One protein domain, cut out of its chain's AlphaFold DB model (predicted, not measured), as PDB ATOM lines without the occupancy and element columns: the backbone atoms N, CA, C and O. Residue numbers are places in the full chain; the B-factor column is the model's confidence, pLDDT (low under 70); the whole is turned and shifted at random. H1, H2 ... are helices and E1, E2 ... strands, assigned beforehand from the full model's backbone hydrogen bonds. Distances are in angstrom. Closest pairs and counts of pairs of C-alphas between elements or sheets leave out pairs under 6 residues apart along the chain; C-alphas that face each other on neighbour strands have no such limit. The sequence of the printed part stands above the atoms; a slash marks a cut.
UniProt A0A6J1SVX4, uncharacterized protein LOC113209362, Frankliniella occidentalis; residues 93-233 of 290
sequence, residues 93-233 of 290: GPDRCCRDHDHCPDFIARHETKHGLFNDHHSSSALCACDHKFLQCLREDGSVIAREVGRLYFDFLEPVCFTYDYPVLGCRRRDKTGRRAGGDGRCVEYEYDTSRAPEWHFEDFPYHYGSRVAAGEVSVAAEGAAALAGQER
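This is residues 93 to 233 of the 290 residues of the protein "uncharacterized protein LOC113209362" of Frankliniella occidentalis (UniProt A0A6J1SVX4). Three helices, H1, H2 and H3, make an up-and-down bundle, and near the first residues of H2 the chain goes into two small ladders of two strands each, E1 with E4 and E2 with E3. The short helix H4 crosses that end of H2 and packs on E1, while the long loop of residues 103 to 127 folds back on itself between H1 and H2. The printed part has 141 residues, with four named helices and four named strands in the order H1 H2 H3 E1 E2 E3 E4 H4; both sheets are antiparallel, and the class is mixed, helices and strands. The whole is compact, with a radius of gyration of the C-alphas of 14.6 A and spans of 43 by 33 by 30 A.

H1, residues 93 to 102, and H2, residues 128 to 141, form a helical hairpin: they touch, closest at the C-alphas of Cys 97 and Cys 137, 5.7 A, at a shallow tilt of 7 degrees, opposite ways. H3, residues 144 to 156, touches H2 with residues 146 to 150 alone, closest at the C-alphas of Ala 146 and Leu 138, 5.0 A, at a shallow tilt of 30 degrees, opposite ways. H3 and H1 touch, closest at the C-alphas of Ala 146 and Pro 94, 4.9 A; their tilt of 35.3 degrees is only just steep. E1, residues 160 to 165, comes within 4.8 A of H2 at the C-alphas of Cys 161 and Cys 128. E1 and E4, residues 199 to 204, are antiparallel neighbours, with N 163 and O 201 at 2.9 A. E2, residues 168 to 175, bends by 63 degrees at residue 172 and forms an antiparallel hairpin with E3, residues 186 to 192, where N 172 and O 189 are 2.8 A apart. The closest C-alphas of E3 and E4 are those of Cys 187 and Asp 204, 5.5 A. H4, residues 220 to 228, touches H2 about perpendicular, at 77 degrees, closest at the C-alphas of Glu 223 and Ala 129, 6.5 A. Every O i to N i+4 pair is within hydrogen-bond range in H1 and H2; H3 has 8 of 9 and H4 4 of 5.

H1 begins at C-alpha 93, (-42.068, -53.927, 14.320), and is 14.7 A long. H2 measures 20.0 A, H3 16.5 A, E1 15.2 A, E2 17.1 A, E3 16.5 A and E4 16.1 A. H4, 12.5 A long, ends at C-alpha 228, (-20.033, -35.065, 14.602).

The C-alphas farthest apart are those of Val 144 and Ser 195, 44.8 A. The printed part has no cut; the links H1 to H2 and E4 to H4 are long. Residues 179 to 183 and 211 to 233 have pLDDT under 70.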
ATOM      1  N   GLY A  93     -42.224 -54.789  13.139       96.94
ATOM      2  CA  GLY A  93     -42.068 -53.927  14.320       96.94
ATOM      3  C   GLY A  93     -40.635 -53.922  14.876       96.94
ATOM      4  O   GLY A  93     -39.922 -52.934  14.686       96.94
ATOM      5  N   PRO A  94     -40.153 -55.025  15.486       95.94
ATOM      6  CA  PRO A  94     -38.763 -55.126  15.928       95.94
ATOM      7  C   PRO A  94     -37.749 -54.997  14.790       95.94
ATOM      8  O   PRO A  94     -36.690 -54.416  14.998       95.94
ATOM      9  N   ASP A  95     -38.069 -55.475  13.585       97.31
ATOM     10  CA  ASP A  95     -37.166 -55.368  12.435       97.31
ATOM     11  C   ASP A  95     -36.929 -53.908  12.012       97.31
ATOM     12  O   ASP A  95     -35.812 -53.525  11.674       97.31
ATOM     13  N   ARG A  96     -37.948 -53.042  12.137       98.06
ATOM     14  CA  ARG A  96     -37.784 -51.591  11.973       98.06
ATOM     15  C   ARG A  96     -36.889 -50.993  13.055       98.06
ATOM     16  O   ARG A  96     -36.066 -50.149  12.725       98.06
ATOM     17  N   CYS A  97     -37.009 -51.434  14.311       97.62
ATOM     18  CA  CYS A  97     -36.101 -50.996  15.375       97.62
ATOM     19  C   CYS A  97     -34.642 -51.365  15.065       97.62
ATOM     20  O   CYS A  97     -33.757 -50.547  15.296       97.62
ATOM     21  N   CYS A  98     -34.400 -52.562  14.520       97.00
ATOM     22  CA  CYS A  98     -33.067 -53.008  14.111       97.00
ATOM     23  C   CYS A  98     -32.542 -52.224  12.903       97.00
ATOM     24  O   CYS A  98     -31.425 -51.730  12.949       97.00
ATOM     25  N   ARG A  99     -33.356 -51.996  11.863       97.00
ATOM     26  CA  ARG A  99     -32.956 -51.157  10.720       97.00
ATOM     27  C   ARG A  99     -32.570 -49.740  11.144       97.00
ATOM     28  O   ARG A  99     -31.582 -49.196  10.660       97.00
ATOM     29  N   ASP A 100     -33.366 -49.131  12.018       94.75
ATOM     30  CA  ASP A 100     -33.106 -47.795  12.559       94.75
ATOM     31  C   ASP A 100     -31.829 -47.745  13.423       94.75
ATOM     32  O   ASP A 100     -31.267 -46.663  13.591       94.75
ATOM     33  N   HIS A 101     -31.390 -48.886  13.970       93.81
ATOM     34  CA  HIS A 101     -30.140 -49.050  14.719       93.81
ATOM     35  C   HIS A 101     -28.940 -49.291  13.794       93.81
ATOM     36  O   HIS A 101     -27.940 -48.598  13.944       93.81
ATOM     37  N   ASP A 102     -29.075 -50.148  12.777       92.38
ATOM     38  CA  ASP A 102     -28.085 -50.390  11.709       92.38
ATOM     39  C   ASP A 102     -27.664 -49.101  10.979       92.38
ATOM     40  O   ASP A 102     -26.539 -48.988  10.498       92.38
ATOM     41  N   HIS A 103     -28.561 -48.112  10.913       91.94
ATOM     42  CA  HIS A 103     -28.302 -46.783  10.348       91.94
ATOM     43  C   HIS A 103     -27.861 -45.753  11.402       91.94
ATOM     44  O   HIS A 103     -28.065 -44.549  11.220       91.94
ATOM     45  N   CYS A 104     -27.259 -46.192  12.513       88.81
ATOM     46  CA  CYS A 104     -26.553 -45.287  13.412       88.81
ATOM     47  C   CYS A 104     -25.472 -44.519  12.621       88.81
ATOM     48  O   CYS A 104     -24.777 -45.134  11.810       88.81
ATOM     49  N   PRO A 105     -25.288 -43.201  12.846       88.50
ATOM     50  CA  PRO A 105     -24.280 -42.422  12.125       88.50
ATOM     51  C   PRO A 105     -22.851 -42.942  12.288       88.50
ATOM     52  O   PRO A 105     -22.004 -42.645  11.447       88.50
ATOM     53  N   ASP A 106     -22.574 -43.685  13.368       89.19
ATOM     54  CA  ASP A 106     -21.244 -44.205  13.639       89.19
ATOM     55  C   ASP A 106     -21.218 -45.458  14.526       89.19
ATOM     56  O   ASP A 106     -22.038 -45.645  15.429       89.19
ATOM     57  N   PHE A 107     -20.201 -46.279  14.278       91.44
ATOM     58  CA  PHE A 107     -19.858 -47.495  14.993       91.44
ATOM     59  C   PHE A 107     -18.334 -47.620  15.119       91.44
ATOM     60  O   PHE A 107     -17.587 -47.184  14.242       91.44
ATOM     61  N   ILE A 108     -17.882 -48.306  16.168       92.19
ATOM     62  CA  ILE A 108     -16.513 -48.821  16.281       92.19
ATOM     63  C   ILE A 108     -16.605 -50.341  16.172       92.19
ATOM     64  O   ILE A 108     -17.097 -51.010  17.089       92.19
ATOM     65  N   ALA A 109     -16.172 -50.904  15.044       91.44
ATOM     66  CA  ALA A 109     -16.217 -52.342  14.833       91.44
ATOM     67  C   ALA A 109     -15.331 -53.083  15.845       91.44
ATOM     68  O   ALA A 109     -14.409 -52.527  16.447       91.44
ATOM     69  N   ARG A 110     -15.600 -54.372  16.051       88.38
ATOM     70  CA  ARG A 110     -14.782 -55.197  16.943       88.38
ATOM     71  C   ARG A 110     -13.310 -55.212  16.497       88.38
ATOM     72  O   ARG A 110     -13.017 -55.545  15.350       88.38
ATOM     73  N   HIS A 111     -12.398 -54.925  17.427       92.31
ATOM     74  CA  HIS A 111     -10.962 -54.703  17.203       92.31
ATOM     75  C   HIS A 111     -10.603 -53.506  16.299       92.31
ATOM     76  O   HIS A 111      -9.462 -53.409  15.841       92.31
ATOM     77  N   GLU A 112     -11.533 -52.589  16.032       93.75
ATOM     78  CA  GLU A 112     -11.225 -51.309  15.397       93.75
ATOM     79  C   GLU A 112     -10.708 -50.304  16.439       93.75
ATOM     80  O   GLU A 112     -11.119 -50.322  17.604       93.75
ATOM     81  N   THR A 113      -9.821 -49.405  16.001       95.50
ATOM     82  CA  THR A 113      -9.477 -48.191  16.749       95.50
ATOM     83  C   THR A 113     -10.079 -46.981  16.047       95.50
ATOM     84  O   THR A 113      -9.650 -46.642  14.945       95.50
ATOM     85  N   LYS A 114     -11.014 -46.291  16.701       93.94
ATOM     86  CA  LYS A 114     -11.655 -45.069  16.198       93.94
ATOM     87  C   LYS A 114     -11.825 -44.070  17.338       93.94
ATOM     88  O   LYS A 114     -11.942 -44.463  18.490       93.94
ATOM     89  N   HIS A 115     -11.745 -42.769  17.050       92.69
ATOM     90  CA  HIS A 115     -11.823 -41.692  18.058       92.69
ATOM     91  C   HIS A 115     -10.785 -41.743  19.200       92.69
ATOM     92  O   HIS A 115     -10.914 -41.035  20.195       92.69
ATOM     93  N   GLY A 116      -9.730 -42.555  19.060       94.19
ATOM     94  CA  GLY A 116      -8.767 -42.849  20.132       94.19
ATOM     95  C   GLY A 116      -9.173 -44.010  21.051       94.19
ATOM     96  O   GLY A 116      -8.394 -44.386  21.923       94.19
ATOM     97  N   LEU A 117     -10.343 -44.608  20.825       94.94
ATOM     98  CA  LEU A 117     -10.850 -45.794  21.508       94.94
ATOM     99  C   LEU A 117     -10.530 -47.054  20.702       94.94
ATOM    100  O   LEU A 117     -10.740 -47.080  19.493       94.94
ATOM    101  N   PHE A 118     -10.059 -48.108  21.370       95.69
ATOM    102  CA  PHE A 118      -9.929 -49.450  20.797       95.69
ATOM    103  C   PHE A 118     -11.049 -50.332  21.347       95.69
ATOM    104  O   PHE A 118     -11.139 -50.509  22.561       95.69
ATOM    105  N   ASN A 119     -11.892 -50.878  20.471       93.12
ATOM    106  CA  ASN A 119     -12.978 -51.766  20.879       93.12
ATOM    107  C   ASN A 119     -12.453 -53.203  21.074       93.12
ATOM    108  O   ASN A 119     -12.339 -53.972  20.115       93.12
ATOM    109  N   ASP A 120     -12.145 -53.570  22.322       90.50
ATOM    110  CA  ASP A 120     -11.732 -54.930  22.705       90.50
ATOM    111  C   ASP A 120     -12.908 -55.879  23.018       90.50
ATOM    112  O   ASP A 120     -12.703 -57.066  23.296       90.50
ATOM    113  N   HIS A 121     -14.144 -55.379  22.935       85.19
ATOM    114  CA  HIS A 121     -15.355 -56.102  23.302       85.19
ATOM    115  C   HIS A 121     -15.751 -57.167  22.260       85.19
ATOM    116  O   HIS A 121     -15.116 -57.370  21.221       85.19
ATOM    117  N   HIS A 122     -16.799 -57.937  22.560       78.00
ATOM    118  CA  HIS A 122     -17.221 -59.082  21.739       78.00
ATOM    119  C   HIS A 122     -18.126 -58.718  20.550       78.00
ATOM    120  O   HIS A 122     -18.451 -59.594  19.748       78.00
ATOM    121  N   SER A 123     -18.499 -57.447  20.417       82.00
ATOM    122  CA  SER A 123     -19.422 -56.901  19.418       82.00
ATOM    123  C   SER A 123     -18.964 -55.509  18.966       82.00
ATOM    124  O   SER A 123     -18.125 -54.879  19.611       82.00
ATOM    125  N   SER A 124     -19.492 -55.026  17.840       88.56
ATOM    126  CA  SER A 124     -19.317 -53.626  17.434       88.56
ATOM    127  C   SER A 124     -20.045 -52.697  18.407       88.56
ATOM    128  O   SER A 124     -21.203 -52.947  18.743       88.56
ATOM    129  N   SER A 125     -19.385 -51.620  18.820       92.00
ATOM    130  CA  SER A 125     -19.975 -50.566  19.647       92.00
ATOM    131  C   SER A 125     -20.688 -49.550  18.762       92.00
ATOM    132  O   SER A 125     -20.111 -49.104  17.771       92.00
ATOM    133  N   ALA A 126     -21.909 -49.159  19.123       91.81
ATOM    134  CA  ALA A 126     -22.639 -48.049  18.507       91.81
ATOM    135  C   ALA A 126     -22.555 -46.789  19.387       91.81
ATOM    136  O   ALA A 126     -22.142 -46.856  20.550       91.81
ATOM    137  N   LEU A 127     -22.973 -45.638  18.854       90.81
ATOM    138  CA  LEU A 127     -23.186 -44.446  19.681       90.81
ATOM    139  C   LEU A 127     -24.235 -44.737  20.765       90.81
ATOM    140  O   LEU A 127     -25.306 -45.269  20.461       90.81
ATOM    141  N   CYS A 128     -23.996 -44.315  22.009       89.88
ATOM    142  CA  CYS A 128     -24.933 -44.552  23.118       89.88
ATOM    143  C   CYS A 128     -26.347 -44.015  22.838       89.88
ATOM    144  O   CYS A 128     -27.338 -44.645  23.206       89.88
ATOM    145  N   ALA A 129     -26.469 -42.900  22.107       85.62
ATOM    146  CA  ALA A 129     -27.757 -42.369  21.655       85.62
ATOM    147  C   ALA A 129     -28.532 -43.347  20.739       85.62
ATOM    148  O   ALA A 129     -29.754 -43.474  20.865       85.62
ATOM    149  N   CYS A 130     -27.838 -44.080  19.858       89.88
ATOM    150  CA  CYS A 130     -28.439 -45.102  18.998       89.88
ATOM    151  C   CYS A 130     -28.932 -46.300  19.817       89.88
ATOM    152  O   CYS A 130     -30.073 -46.729  19.638       89.88
ATOM    153  N   ASP A 131     -28.130 -46.785  20.769       92.25
ATOM    154  CA  ASP A 131     -28.520 -47.892  21.650       92.25
ATOM    155  C   ASP A 131     -29.695 -47.508  22.566       92.25
ATOM    156  O   ASP A 131     -30.622 -48.301  22.755       92.25
ATOM    157  N   HIS A 132     -29.738 -46.266  23.067       89.50
ATOM    158  CA  HIS A 132     -30.887 -45.735  23.811       89.50
ATOM    159  C   HIS A 132     -32.168 -45.713  22.971       89.50
ATOM    160  O   HIS A 132     -33.197 -46.223  23.431       89.50
ATOM    161  N   LYS A 133     -32.105 -45.198  21.735       89.31
ATOM    162  CA  LYS A 133     -33.238 -45.219  20.796       89.31
ATOM    163  C   LYS A 133     -33.678 -46.657  20.490       89.31
ATOM    164  O   LYS A 133     -34.875 -46.941  20.498       89.31
ATOM    165  N   PHE A 134     -32.733 -47.572  20.271       94.12
ATOM    166  CA  PHE A 134     -33.015 -48.976  19.965       94.12
ATOM    167  C   PHE A 134     -33.694 -49.699  21.139       94.12
ATOM    168  O   PHE A 134     -34.742 -50.328  20.961       94.12
ATOM    169  N   LEU A 135     -33.176 -49.533  22.362       90.94
ATOM    170  CA  LEU A 135     -33.789 -50.072  23.578       90.94
ATOM    171  C   LEU A 135     -35.203 -49.527  23.795       90.94
ATOM    172  O   LEU A 135     -36.097 -50.288  24.176       90.94
ATOM    173  N   GLN A 136     -35.411 -48.227  23.577       92.19
ATOM    174  CA  GLN A 136     -36.731 -47.613  23.680       92.19
ATOM    175  C   GLN A 136     -37.692 -48.211  22.646       92.19
ATOM    176  O   GLN A 136     -38.752 -48.694  23.036       92.19
ATOM    177  N   CYS A 137     -37.292 -48.276  21.373       95.31
ATOM    178  CA  CYS A 137     -38.100 -48.826  20.284       95.31
ATOM    179  C   CYS A 137     -38.566 -50.263  20.581       95.31
ATOM    180  O   CYS A 137     -39.762 -50.551  20.537       95.31
ATOM    181  N   LEU A 138     -37.655 -51.154  20.994       95.38
ATOM    182  CA  LEU A 138     -38.005 -52.539  21.337       95.38
ATOM    183  C   LEU A 138     -38.908 -52.647  22.579       95.38
ATOM    184  O   LEU A 138     -39.762 -53.532  22.653       95.38
ATOM    185  N   ARG A 139     -38.733 -51.763  23.571       91.69
ATOM    186  CA  ARG A 139     -39.595 -51.709  24.768       91.69
ATOM    187  C   ARG A 139     -40.994 -51.165  24.461       91.69
ATOM    188  O   ARG A 139     -41.938 -51.568  25.141       91.69
ATOM    189  N   GLU A 140     -41.120 -50.259  23.494       93.62
ATOM    190  CA  GLU A 140     -42.389 -49.651  23.072       93.62
ATOM    191  C   GLU A 140     -43.187 -50.548  22.116       93.62
ATOM    192  O   GLU A 140     -44.404 -50.635  22.269       93.62
ATOM    193  N   ASP A 141     -42.523 -51.271  21.206       95.75
ATOM    194  CA  ASP A 141     -43.142 -52.328  20.389       95.75
ATOM    195  C   ASP A 141     -43.775 -53.414  21.277       95.75
ATOM    196  O   ASP A 141     -44.923 -53.817  21.079       95.75
ATOM    197  N   GLY A 142     -43.037 -53.867  22.298       90.75
ATOM    198  CA  GLY A 142     -43.551 -54.754  23.342       90.75
ATOM    199  C   GLY A 142     -43.945 -56.164  22.880       90.75
ATOM    200  O   GLY A 142     -44.440 -56.950  23.697       90.75
ATOM    201  N   SER A 143     -43.726 -56.525  21.610       93.19
ATOM    202  CA  SER A 143     -43.978 -57.876  21.114       93.19
ATOM    203  C   SER A 143     -43.028 -58.898  21.743       93.19
ATOM    204  O   SER A 143     -41.946 -58.586  22.250       93.19
ATOM    205  N   VAL A 144     -43.413 -60.176  21.675       90.75
ATOM    206  CA  VAL A 144     -42.548 -61.279  22.121       90.75
ATOM    207  C   VAL A 144     -41.225 -61.289  21.348       90.75
ATOM    208  O   VAL A 144     -40.192 -61.587  21.936       90.75
ATOM    209  N   ILE A 145     -41.230 -60.921  20.063       91.50
ATOM    210  CA  ILE A 145     -40.015 -60.901  19.241       91.50
ATOM    211  C   ILE A 145     -39.126 -59.711  19.607       91.50
ATOM    212  O   ILE A 145     -37.936 -59.918  19.822       91.50
ATOM    213  N   ALA A 146     -39.682 -58.508  19.795       93.69
ATOM    214  CA  ALA A 146     -38.904 -57.360  20.270       93.69
ATOM    215  C   ALA A 146     -38.249 -57.616  21.632       93.69
ATOM    216  O   ALA A 146     -37.094 -57.246  21.845       93.69
ATOM    217  N   ARG A 147     -38.940 -58.340  22.522       91.94
ATOM    218  CA  ARG A 147     -38.363 -58.824  23.778       91.94
ATOM    219  C   ARG A 147     -37.169 -59.754  23.569       91.94
ATOM    220  O   ARG A 147     -36.149 -59.577  24.234       91.94
ATOM    221  N   GLU A 148     -37.298 -60.783  22.731       90.56
ATOM    222  CA  GLU A 148     -36.209 -61.752  22.559       90.56
ATOM    223  C   GLU A 148     -35.033 -61.168  21.751       90.56
ATOM    224  O   GLU A 148     -33.893 -61.514  22.050       90.56
ATOM    225  N   VAL A 149     -35.267 -60.231  20.820       92.62
ATOM    226  CA  VAL A 149     -34.214 -59.414  20.176       92.62
ATOM    227  C   VAL A 149     -33.523 -58.517  21.208       92.62
ATOM    228  O   VAL A 149     -32.298 -58.498  21.297       92.62
ATOM    229  N   GLY A 150     -34.299 -57.826  22.048       91.88
ATOM    230  CA  GLY A 150     -33.771 -56.938  23.081       91.88
ATOM    231  C   GLY A 150     -32.918 -57.668  24.116       91.88
ATOM    232  O   GLY A 150     -31.862 -57.174  24.495       91.88
ATOM    233  N   ARG A 151     -33.320 -58.871  24.530       88.88
ATOM    234  CA  ARG A 151     -32.493 -59.745  25.378       88.88
ATOM    235  C   ARG A 151     -31.220 -60.213  24.683       88.88
ATOM    236  O   ARG A 151     -30.176 -60.264  25.324       88.88
ATOM    237  N   LEU A 152     -31.280 -60.538  23.393       86.44
ATOM    238  CA  LEU A 152     -30.112 -61.020  22.658       86.44
ATOM    239  C   LEU A 152     -29.048 -59.930  22.619       86.44
ATOM    240  O   LEU A 152     -27.899 -60.173  22.978       86.44
ATOM    241  N   TYR A 153     -29.462 -58.725  22.234       89.06
ATOM    242  CA  TYR A 153     -28.578 -57.579  22.169       89.06
ATOM    243  C   TYR A 153     -28.159 -57.138  23.579       89.06
ATOM    244  O   TYR A 153     -27.020 -57.348  23.978       89.06
ATOM    245  N   PHE A 154     -29.080 -56.624  24.394       88.81
ATOM    246  CA  PHE A 154     -28.718 -55.972  25.651       88.81
ATOM    247  C   PHE A 154     -28.357 -56.928  26.793       88.81
ATOM    248  O   PHE A 154     -27.544 -56.540  27.626       88.81
ATOM    249  N   ASP A 155     -28.902 -58.149  26.871       85.25
ATOM    250  CA  ASP A 155     -28.656 -59.055  28.011       85.25
ATOM    251  C   ASP A 155     -27.585 -60.117  27.722       85.25
ATOM    252  O   ASP A 155     -26.883 -60.511  28.652       85.25
ATOM    253  N   PHE A 156     -27.457 -60.583  26.472       80.69
ATOM    254  CA  PHE A 156     -26.520 -61.651  26.095       80.69
ATOM    255  C   PHE A 156     -25.237 -61.135  25.432       80.69
ATOM    256  O   PHE A 156     -24.152 -61.532  25.850       80.69
ATOM    257  N   LEU A 157     -25.330 -60.279  24.406       80.56
ATOM    258  CA  LEU A 157     -24.140 -59.731  23.736       80.56
ATOM    259  C   LEU A 157     -23.395 -58.699  24.600       80.56
ATOM    260  O   LEU A 157     -22.257 -58.372  24.283       80.56
ATOM    261  N   GLU A 158     -24.033 -58.217  25.675       82.88
ATOM    262  CA  GLU A 158     -23.521 -57.213  26.622       82.88
ATOM    263  C   GLU A 158     -22.790 -56.037  25.928       82.88
ATOM    264  O   GLU A 158     -21.631 -55.768  26.254       82.88
ATOM    265  N   PRO A 159     -23.430 -55.346  24.958       85.56
ATOM    266  CA  PRO A 159     -22.811 -54.262  24.212       85.56
ATOM    267  C   PRO A 159     -22.379 -53.137  25.148       85.56
ATOM    268  O   PRO A 159     -23.055 -52.796  26.123       85.56
ATOM    269  N   VAL A 160     -21.246 -52.553  24.788       90.31
ATOM    270  CA  VAL A 160     -20.720 -51.319  25.353       90.31
ATOM    271  C   VAL A 160     -20.823 -50.283  24.245       90.31
ATOM    272  O   VAL A 160     -20.363 -50.529  23.126       90.31
ATOM    273  N   CYS A 161     -21.457 -49.156  24.539       92.12
ATOM    274  CA  CYS A 161     -21.645 -48.068  23.589       92.12
ATOM    275  C   CYS A 161     -20.541 -47.018  23.767       92.12
ATOM    276  O   CYS A 161     -19.810 -47.051  24.758       92.12
ATOM    277  N   PHE A 162     -20.397 -46.088  22.824       93.19
ATOM    278  CA  PHE A 162     -19.461 -44.967  22.957       93.19
ATOM    279  C   PHE A 162     -20.162 -43.610  22.846       93.19
ATOM    280  O   PHE A 162     -21.204 -43.471  22.199       93.19
ATOM    281  N   THR A 163     -19.595 -42.604  23.503       89.94
ATOM    282  CA  THR A 163     -20.133 -41.241  23.563       89.94
ATOM    283  C   THR A 163     -19.010 -40.206  23.621       89.94
ATOM    284  O   THR A 163     -17.885 -40.528  24.009       89.94
ATOM    285  N   TYR A 164     -19.308 -38.966  23.225       86.50
ATOM    286  CA  TYR A 164     -18.429 -37.811  23.407       86.50
ATOM    287  C   TYR A 164     -19.010 -36.937  24.516       86.50
ATOM    288  O   TYR A 164     -19.976 -36.209  24.295       86.50
ATOM    289  N   ASP A 165     -18.448 -37.039  25.718       84.94
ATOM    290  CA  ASP A 165     -18.924 -36.319  26.903       84.94
ATOM    291  C   ASP A 165     -17.768 -36.087  27.893       84.94
ATOM    292  O   ASP A 165     -16.627 -36.490  27.656       84.94
ATOM    293  N   TYR A 166     -18.034 -35.394  28.994       86.69
ATOM    294  CA  TYR A 166     -17.081 -35.154  30.073       86.69
ATOM    295  C   TYR A 166     -16.451 -36.462  30.602       86.69
ATOM    296  O   TYR A 166     -17.122 -37.489  30.652       86.69
ATOM    297  N   PRO A 167     -15.180 -36.458  31.047       90.25
ATOM    298  CA  PRO A 167     -14.522 -37.661  31.558       90.25
ATOM    299  C   PRO A 167     -15.249 -38.265  32.767       90.25
ATOM    300  O   PRO A 167     -15.594 -37.552  33.709       90.25
ATOM    301  N   VAL A 168     -15.427 -39.585  32.796       90.25
ATOM    302  CA  VAL A 168     -16.072 -40.283  33.921       90.25
ATOM    303  C   VAL A 168     -15.208 -40.232  35.193       90.25
ATOM    304  O   VAL A 168     -14.082 -40.727  35.220       90.25
ATOM    305  N   LEU A 169     -15.772 -39.698  36.280       93.31
ATOM    306  CA  LEU A 169     -15.241 -39.775  37.650       93.31
ATOM    307  C   LEU A 169     -15.648 -41.066  38.365       93.31
ATOM    308  O   LEU A 169     -14.902 -41.583  39.199       93.31
ATOM    309  N   GLY A 170     -16.853 -41.566  38.092       91.81
ATOM    310  CA  GLY A 170     -17.415 -42.683  38.837       91.81
ATOM    311  C   GLY A 170     -18.799 -43.107  38.367       91.81
ATOM    312  O   GLY A 170     -19.312 -42.650  37.351       91.81
ATOM    313  N   CYS A 171     -19.402 -44.014  39.132       91.00
ATOM    314  CA  CYS A 171     -20.718 -44.567  38.849       91.00
ATOM    315  C   CYS A 171     -21.672 -44.281  40.009       91.00
ATOM    316  O   CYS A 171     -21.472 -44.814  41.104       91.00
ATOM    317  N   ARG A 172     -22.725 -43.492  39.767       89.56
ATOM    318  CA  ARG A 172     -23.731 -43.161  40.785       89.56
ATOM    319  C   ARG A 172     -24.705 -44.309  41.016       89.56
ATOM    320  O   ARG A 172     -25.066 -44.599  42.157       89.56
ATOM    321  N   ARG A 173     -25.121 -44.989  39.941       87.69
ATOM    322  CA  ARG A 173     -26.110 -46.076  39.993       87.69
ATOM    323  C   ARG A 173     -25.705 -47.240  39.097       87.69
ATOM    324  O   ARG A 173     -25.410 -47.069  37.917       87.69
ATOM    325  N   ARG A 174     -25.757 -48.447  39.669       88.56
ATOM    326  CA  ARG A 174     -25.544 -49.708  38.951       88.56
ATOM    327  C   ARG A 174     -26.839 -50.483  38.776       88.56
ATOM    328  O   ARG A 174     -27.620 -50.605  39.721       88.56
ATOM    329  N   ASP A 175     -27.015 -51.053  37.594       86.12
ATOM    330  CA  ASP A 175     -28.074 -51.997  37.288       86.12
ATOM    331  C   ASP A 175     -27.630 -53.418  37.635       86.12
ATOM    332  O   ASP A 175     -26.597 -53.908  37.172       86.12
ATOM    333  N   LYS A 176     -28.421 -54.076  38.483       85.31
ATOM    334  CA  LYS A 176     -28.123 -55.399  39.054       85.31
ATOM    335  C   LYS A 176     -29.185 -56.445  38.701       85.31
ATOM    336  O   LYS A 176     -29.266 -57.477  39.361       85.31
ATOM    337  N   THR A 177     -30.032 -56.171  37.706       82.69
ATOM    338  CA  THR A 177     -31.068 -57.114  37.248       82.69
ATOM    339  C   THR A 177     -30.483 -58.325  36.521       82.69
ATOM    340  O   THR A 177     -31.009 -59.429  36.665       82.69
ATOM    341  N   GLY A 178     -29.405 -58.133  35.758       72.94
ATOM    342  CA  GLY A 178     -28.664 -59.200  35.093       72.94
ATOM    343  C   GLY A 178     -27.478 -59.721  35.909       72.94
ATOM    344  O   GLY A 178     -27.147 -59.215  36.982       72.94
ATOM    345  N   ARG A 179     -26.831 -60.772  35.396       66.38
ATOM    346  CA  ARG A 179     -25.719 -61.473  36.059       66.38
ATOM    347  C   ARG A 179     -24.401 -61.270  35.308       66.38
ATOM    348  O   ARG A 179     -23.872 -62.229  34.752       66.38
ATOM    349  N   ARG A 180     -23.862 -60.045  35.330       66.62
ATOM    350  CA  ARG A 180     -22.492 -59.774  34.859       66.62
ATOM    351  C   ARG A 180     -21.487 -60.617  35.652       66.62
ATOM    352  O   ARG A 180     -21.630 -60.777  36.871       66.62
ATOM    353  N   ALA A 181     -20.462 -61.139  34.983       55.19
ATOM    354  CA  ALA A 181     -19.378 -61.861  35.644       55.19
ATOM    355  C   ALA A 181     -18.636 -60.921  36.616       55.19
ATOM    356  O   ALA A 181     -17.973 -59.985  36.190       55.19
ATOM    357  N   GLY A 182     -18.777 -61.161  37.926       63.28
ATOM    358  CA  GLY A 182     -18.227 -60.305  38.990       63.28
ATOM    359  C   GLY A 182     -19.271 -59.784  39.986       63.28
ATOM    360  O   GLY A 182     -18.932 -59.536  41.140       63.28
ATOM    361  N   GLY A 183     -20.551 -59.703  39.599       68.12
ATOM    362  CA  GLY A 183     -21.661 -59.363  40.508       68.12
ATOM    363  C   GLY A 183     -21.736 -57.897  40.967       68.12
ATOM    364  O   GLY A 183     -22.529 -57.569  41.852       68.12
ATOM    365  N   ASP A 184     -20.941 -57.010  40.373       77.50
ATOM    366  CA  ASP A 184     -20.967 -55.561  40.593       77.50
ATOM    367  C   ASP A 184     -22.188 -54.889  39.936       77.50
ATOM    368  O   ASP A 184     -22.801 -53.997  40.535       77.50
ATOM    369  N   GLY A 185     -22.576 -55.375  38.754       84.44
ATOM    370  CA  GLY A 185     -23.645 -54.830  37.920       84.44
ATOM    371  C   GLY A 185     -23.148 -53.721  36.991       84.44
ATOM    372  O   GLY A 185     -22.125 -53.088  37.249       84.44
ATOM    373  N   ARG A 186     -23.877 -53.471  35.904       87.44
ATOM    374  CA  ARG A 186     -23.506 -52.469  34.891       87.44
ATOM    375  C   ARG A 186     -23.699 -51.056  35.424       87.44
ATOM    376  O   ARG A 186     -24.678 -50.819  36.129       87.44
ATOM    377  N   CYS A 187     -22.805 -50.121  35.123       89.06
ATOM    378  CA  CYS A 187     -23.101 -48.717  35.388       89.06
ATOM    379  C   CYS A 187     -24.193 -48.223  34.434       89.06
ATOM    380  O   CYS A 187     -24.247 -48.641  33.288       89.06
ATOM    381  N   VAL A 188     -25.114 -47.400  34.927       87.25
ATOM    382  CA  VAL A 188     -26.269 -46.902  34.150       87.25
ATOM    383  C   VAL A 188     -26.658 -45.475  34.557       87.25
ATOM    384  O   VAL A 188     -27.776 -45.026  34.299       87.25
ATOM    385  N   GLU A 189     -25.765 -44.817  35.296       87.12
ATOM    386  CA  GLU A 189     -25.808 -43.412  35.694       87.12
ATOM    387  C   GLU A 189     -24.402 -43.039  36.163       87.12
ATOM    388  O   GLU A 189     -23.936 -43.505  37.213       87.12
ATOM    389  N   TYR A 190     -23.712 -42.245  35.358       86.81
ATOM    390  CA  TYR A 190     -22.324 -41.873  35.579       86.81
ATOM    391  C   TYR A 190     -22.200 -40.551  36.345       86.81
ATOM    392  O   TYR A 190     -23.129 -39.745  36.443       86.81
ATOM    393  N   GLU A 191     -21.028 -40.346  36.937       90.00
ATOM    394  CA  GLU A 191     -20.602 -39.059  37.479       90.00
ATOM    395  C   GLU A 191     -19.423 -38.573  36.648       90.00
ATOM    396  O   GLU A 191     -18.487 -39.342  36.430       90.00
ATOM    397  N   TYR A 192     -19.463 -37.319  36.195       87.44
ATOM    398  CA  TYR A 192     -18.516 -36.787  35.217       87.44
ATOM    399  C   TYR A 192     -17.725 -35.580  35.741       87.44
ATOM    400  O   TYR A 192     -18.224 -34.785  36.541       87.44
ATOM    401  N   ASP A 193     -16.497 -35.422  35.248       89.94
ATOM    402  CA  ASP A 193     -15.606 -34.296  35.519       89.94
ATOM    403  C   ASP A 193     -15.900 -33.126  34.573       89.94
ATOM    404  O   ASP A 193     -15.230 -32.915  33.559       89.94
ATOM    405  N   THR A 194     -16.897 -32.322  34.938       88.50
ATOM    406  CA  THR A 194     -17.270 -31.111  34.191       88.50
ATOM    407  C   THR A 194     -16.219 -29.993  34.239       88.50
ATOM    408  O   THR A 194     -16.423 -28.946  33.625       88.50
ATOM    409  N   SER A 195     -15.090 -30.183  34.943       87.88
ATOM    410  CA  SER A 195     -13.957 -29.244  34.924       87.88
ATOM    411  C   SER A 195     -12.980 -29.488  33.766       87.88
ATOM    412  O   SER A 195     -12.164 -28.615  33.454       87.88
ATOM    413  N   ARG A 196     -13.065 -30.653  33.111       87.75
ATOM    414  CA  ARG A 196     -12.254 -31.029  31.946       87.75
ATOM    415  C   ARG A 196     -13.032 -30.853  30.640       87.75
ATOM    416  O   ARG A 196     -14.252 -30.737  30.631       87.75
ATOM    417  N   ALA A 197     -12.314 -30.830  29.518       84.06
ATOM    418  CA  ALA A 197     -12.940 -30.878  28.199       84.06
ATOM    419  C   ALA A 197     -13.544 -32.277  27.931       84.06
ATOM    420  O   ALA A 197     -12.949 -33.261  28.381       84.06
ATOM    421  N   PRO A 198     -14.665 -32.379  27.190       83.94
ATOM    422  CA  PRO A 198     -15.221 -33.657  26.754       83.94
ATOM    423  C   PRO A 198     -14.244 -34.502  25.926       83.94
ATOM    424  O   PRO A 198     -13.472 -33.982  25.109       83.94
ATOM    425  N   GLU A 199     -14.304 -35.818  26.117       86.75
ATOM    426  CA  GLU A 199     -13.501 -36.813  25.411       86.75
ATOM    427  C   GLU A 199     -14.343 -38.038  25.039       86.75
ATOM    428  O   GLU A 199     -15.326 -38.370  25.705       86.75
ATOM    429  N   TRP A 200     -13.974 -38.712  23.948       92.31
ATOM    430  CA  TRP A 200     -14.639 -39.950  23.555       92.31
ATOM    431  C   TRP A 200     -14.339 -41.044  24.575       92.31
ATOM    432  O   TRP A 200     -13.175 -41.269  24.910       92.31
ATOM    433  N   HIS A 201     -15.374 -41.732  25.049       92.12
ATOM    434  CA  HIS A 201     -15.242 -42.854  25.972       92.12
ATOM    435  C   HIS A 201     -16.366 -43.882  25.803       92.12
ATOM    436  O   HIS A 201     -17.359 -43.645  25.114       92.12
ATOM    437  N   PHE A 202     -16.162 -45.048  26.414       93.62
ATOM    438  CA  PHE A 202     -17.105 -46.160  26.429       93.62
ATOM    439  C   PHE A 202     -18.008 -46.113  27.670       93.62
ATOM    440  O   PHE A 202     -17.532 -45.813  28.769       93.62
ATOM    441  N   GLU A 203     -19.277 -46.488  27.513       91.62
ATOM    442  CA  GLU A 203     -20.257 -46.602  28.595       91.62
ATOM    443  C   GLU A 203     -20.980 -47.961  28.592       91.62
ATOM    444  O   GLU A 203     -21.297 -48.547  27.553       91.62
ATOM    445  N   ASP A 204     -21.251 -48.459  29.798       89.44
ATOM    446  CA  ASP A 204     -22.103 -49.615  30.061       89.44
ATOM    447  C   ASP A 204     -23.563 -49.286  29.709       89.44
ATOM    448  O   ASP A 204     -24.088 -48.233  30.072       89.44
ATOM    449  N   PHE A 205     -24.270 -50.245  29.110       85.06
ATOM    450  CA  PHE A 205     -25.673 -50.076  28.743       85.06
ATOM    451  C   PHE A 205     -26.620 -50.916  29.635       85.06
ATOM    452  O   PHE A 205     -26.274 -52.052  29.977       85.06
ATOM    453  N   PRO A 206     -27.816 -50.431  30.043       84.00
ATOM    454  CA  PRO A 206     -28.762 -51.192  30.875       84.00
ATOM    455  C   PRO A 206     -29.224 -52.514  30.242       84.00
ATOM    456  O   PRO A 206     -29.297 -52.657  29.024       84.00
ATOM    457  N   TYR A 207     -29.638 -53.462  31.085       87.19
ATOM    458  CA  TYR A 207     -30.311 -54.684  30.626       87.19
ATOM    459  C   TYR A 207     -31.668 -54.351  29.967       87.19
ATOM    460  O   TYR A 207     -32.328 -53.365  30.320       87.19
ATOM    461  N   HIS A 208     -32.168 -55.200  29.066       86.81
ATOM    462  CA  HIS A 208     -33.431 -54.982  28.354       86.81
ATOM    463  C   HIS A 208     -34.625 -54.839  29.313       86.81
ATOM    464  O   HIS A 208     -35.428 -53.916  29.165       86.81
ATOM    465  N   TYR A 209     -34.683 -55.657  30.373       83.81
ATOM    466  CA  TYR A 209     -35.600 -55.480  31.521       83.81
ATOM    467  C   TYR A 209     -34.957 -54.834  32.750       83.81
ATOM    468  O   TYR A 209     -35.498 -54.884  33.853       83.81
ATOM    469  N   GLY A 210     -33.790 -54.239  32.549       79.56
ATOM    470  CA  GLY A 210     -33.065 -53.473  33.537       79.56
ATOM    471  C   GLY A 210     -33.721 -52.155  33.910       79.56
ATOM    472  O   GLY A 210     -34.850 -51.829  33.526       79.56
ATOM    473  N   SER A 211     -32.960 -51.376  34.663       67.94
ATOM    474  CA  SER A 211     -33.337 -50.031  35.076       67.94
ATOM    475  C   SER A 211     -33.759 -49.175  33.870       67.94
ATOM    476  O   SER A 211     -33.169 -49.239  32.788       67.94
ATOM    477  N   ARG A 212     -34.794 -48.346  34.041       64.94
ATOM    478  CA  ARG A 212     -35.100 -47.294  33.064       64.94
ATOM    479  C   ARG A 212     -34.062 -46.186  33.234       64.94
ATOM    480  O   ARG A 212     -34.049 -45.553  34.283       64.94
ATOM    481  N   VAL A 213     -33.227 -45.969  32.223       56.53
ATOM    482  CA  VAL A 213     -32.520 -44.690  32.045       56.53
ATOM    483  C   VAL A 213     -33.586 -43.644  31.721       56.53
ATOM    484  O   VAL A 213     -34.516 -43.953  30.963       56.53
ATOM    485  N   ALA A 214     -33.538 -42.461  32.335       47.75
ATOM    486  CA  ALA A 214     -34.558 -41.460  32.061       47.75
ATOM    487  C   ALA A 214     -34.349 -40.872  30.659       47.75
ATOM    488  O   ALA A 214     -33.244 -40.476  30.289       47.75
ATOM    489  N   ALA A 215     -35.425 -40.787  29.873       38.50
ATOM    490  CA  ALA A 215     -35.410 -40.072  28.602       38.50
ATOM    491  C   ALA A 215     -35.170 -38.576  28.886       38.50
ATOM    492  O   ALA A 215     -36.082 -37.873  29.328       38.50
ATOM    493  N   GLY A 216     -33.922 -38.131  28.706       37.53
ATOM    494  CA  GLY A 216     -33.419 -36.819  29.131       37.53
ATOM    495  C   GLY A 216     -32.144 -36.846  29.992       37.53
ATOM    496  O   GLY A 216     -31.683 -35.776  30.377       37.53
ATOM    497  N   GLU A 217     -31.586 -38.023  30.303       44.88
ATOM    498  CA  GLU A 217     -30.256 -38.182  30.934       44.88
ATOM    499  C   GLU A 217     -29.137 -38.536  29.940       44.88
ATOM    500  O   GLU A 217     -27.972 -38.555  30.325       44.88
ATOM    501  N   VAL A 218     -29.465 -38.760  28.661       50.69
ATOM    502  CA  VAL A 218     -28.466 -38.708  27.582       50.69
ATOM    503  C   VAL A 218     -27.968 -37.270  27.520       50.69
ATOM    504  O   VAL A 218     -28.774 -36.343  27.404       50.69
ATOM    505  N   SER A 219     -26.663 -37.063  27.667       46.94
ATOM    506  CA  SER A 219     -26.110 -35.715  27.681       46.94
ATOM    507  C   SER A 219     -26.273 -35.033  26.324       46.94
ATOM    508  O   SER A 219     -26.228 -35.660  25.266       46.94
ATOM    509  N   VAL A 220     -26.420 -33.707  26.343       45.31
ATOM    510  CA  VAL A 220     -26.497 -32.900  25.110       45.31
ATOM    511  C   VAL A 220     -25.203 -33.037  24.287       45.31
ATOM    512  O   VAL A 220     -25.230 -32.940  23.063       45.31
ATOM    513  N   ALA A 221     -24.080 -33.342  24.950       46.75
ATOM    514  CA  ALA A 221     -22.820 -33.684  24.302       46.75
ATOM    515  C   ALA A 221     -22.926 -34.979  23.470       46.75
ATOM    516  O   ALA A 221     -22.467 -34.987  22.330       46.75
ATOM    517  N   ALA A 222     -23.619 -36.013  23.964       46.19
ATOM    518  CA  ALA A 222     -23.865 -37.267  23.246       46.19
ATOM    519  C   ALA A 222     -24.820 -37.121  22.042       46.19
ATOM    520  O   ALA A 222     -24.621 -37.767  21.012       46.19
ATOM    521  N   GLU A 223     -25.842 -36.261  22.134       45.22
ATOM    522  CA  GLU A 223     -26.710 -35.940  20.985       45.22
ATOM    523  C   GLU A 223     -25.949 -35.128  19.924       45.22
ATOM    524  O   GLU A 223     -26.052 -35.417  18.731       45.22
ATOM    525  N   GLY A 224     -25.114 -34.174  20.355       48.72
ATOM    526  CA  GLY A 224     -24.169 -33.480  19.482       48.72
ATOM    527  C   GLY A 224     -23.183 -34.445  18.818       48.72
ATOM    528  O   GLY A 224     -22.987 -34.372  17.609       48.72
ATOM    529  N   ALA A 225     -22.633 -35.404  19.569       52.94
ATOM    530  CA  ALA A 225     -21.684 -36.407  19.085       52.94
ATOM    531  C   ALA A 225     -22.189 -37.154  17.843       52.94
ATOM    532  O   ALA A 225     -21.420 -37.373  16.910       52.94
ATOM    533  N   ALA A 226     -23.485 -37.478  17.787       50.53
ATOM    534  CA  ALA A 226     -24.094 -38.153  16.641       50.53
ATOM    535  C   ALA A 226     -24.073 -37.318  15.346       50.53
ATOM    536  O   ALA A 226     -23.997 -37.891  14.261       50.53
ATOM    537  N   ALA A 227     -24.085 -35.984  15.441       50.16
ATOM    538  CA  ALA A 227     -23.894 -35.094  14.294       50.16
ATOM    539  C   ALA A 227     -22.413 -34.959  13.884       50.16
ATOM    540  O   ALA A 227     -22.117 -34.657  12.730       50.16
ATOM    541  N   LEU A 228     -21.481 -35.198  14.814       52.06
ATOM    542  CA  LEU A 228     -20.033 -35.065  14.602       52.06
ATOM    543  C   LEU A 228     -19.366 -36.344  14.104       52.06
ATOM    544  O   LEU A 228     -18.289 -36.292  13.517       52.06
ATOM    545  N   ALA A 229     -19.987 -37.495  14.340       52.22
ATOM    546  CA  ALA A 229     -19.371 -38.797  14.125       52.22
ATOM    547  C   ALA A 229     -19.083 -39.135  12.640       52.22
ATOM    548  O   ALA A 229     -18.331 -40.065  12.345       52.22
ATOM    549  N   GLY A 230     -19.622 -38.335  11.708       45.84
ATOM    550  CA  GLY A 230     -19.310 -38.366  10.273       45.84
ATOM    551  C   GLY A 230     -18.363 -37.263   9.772       45.84
ATOM    552  O   GLY A 230     -18.151 -37.175   8.565       45.84
ATOM    553  N   GLN A 231     -17.814 -36.409  10.645       46.47
ATOM    554  CA  GLN A 231     -16.977 -35.269  10.252       46.47
ATOM    555  C   GLN A 231     -15.520 -35.465  10.690       46.47
ATOM    556  O   GLN A 231     -15.237 -35.770  11.849       46.47
ATOM    557  N   GLU A 232     -14.574 -35.281   9.761       37.59
ATOM    558  CA  GLU A 232     -13.151 -35.297  10.103       37.59
ATOM    559  C   GLU A 232     -12.836 -34.195  11.120       37.59
ATOM    560  O   GLU A 232     -13.344 -33.073  11.048       37.59
ATOM    561  N   ARG A 233     -11.976 -34.538  12.079       40.34
ATOM    562  CA  ARG A 233     -11.509 -33.641  13.134       40.34
ATOM    563  C   ARG A 233     -10.900 -32.388  12.482       40.34
ATOM    564  O   ARG A 233      -9.923 -32.546  11.750       40.34
TER     565      ARG A 233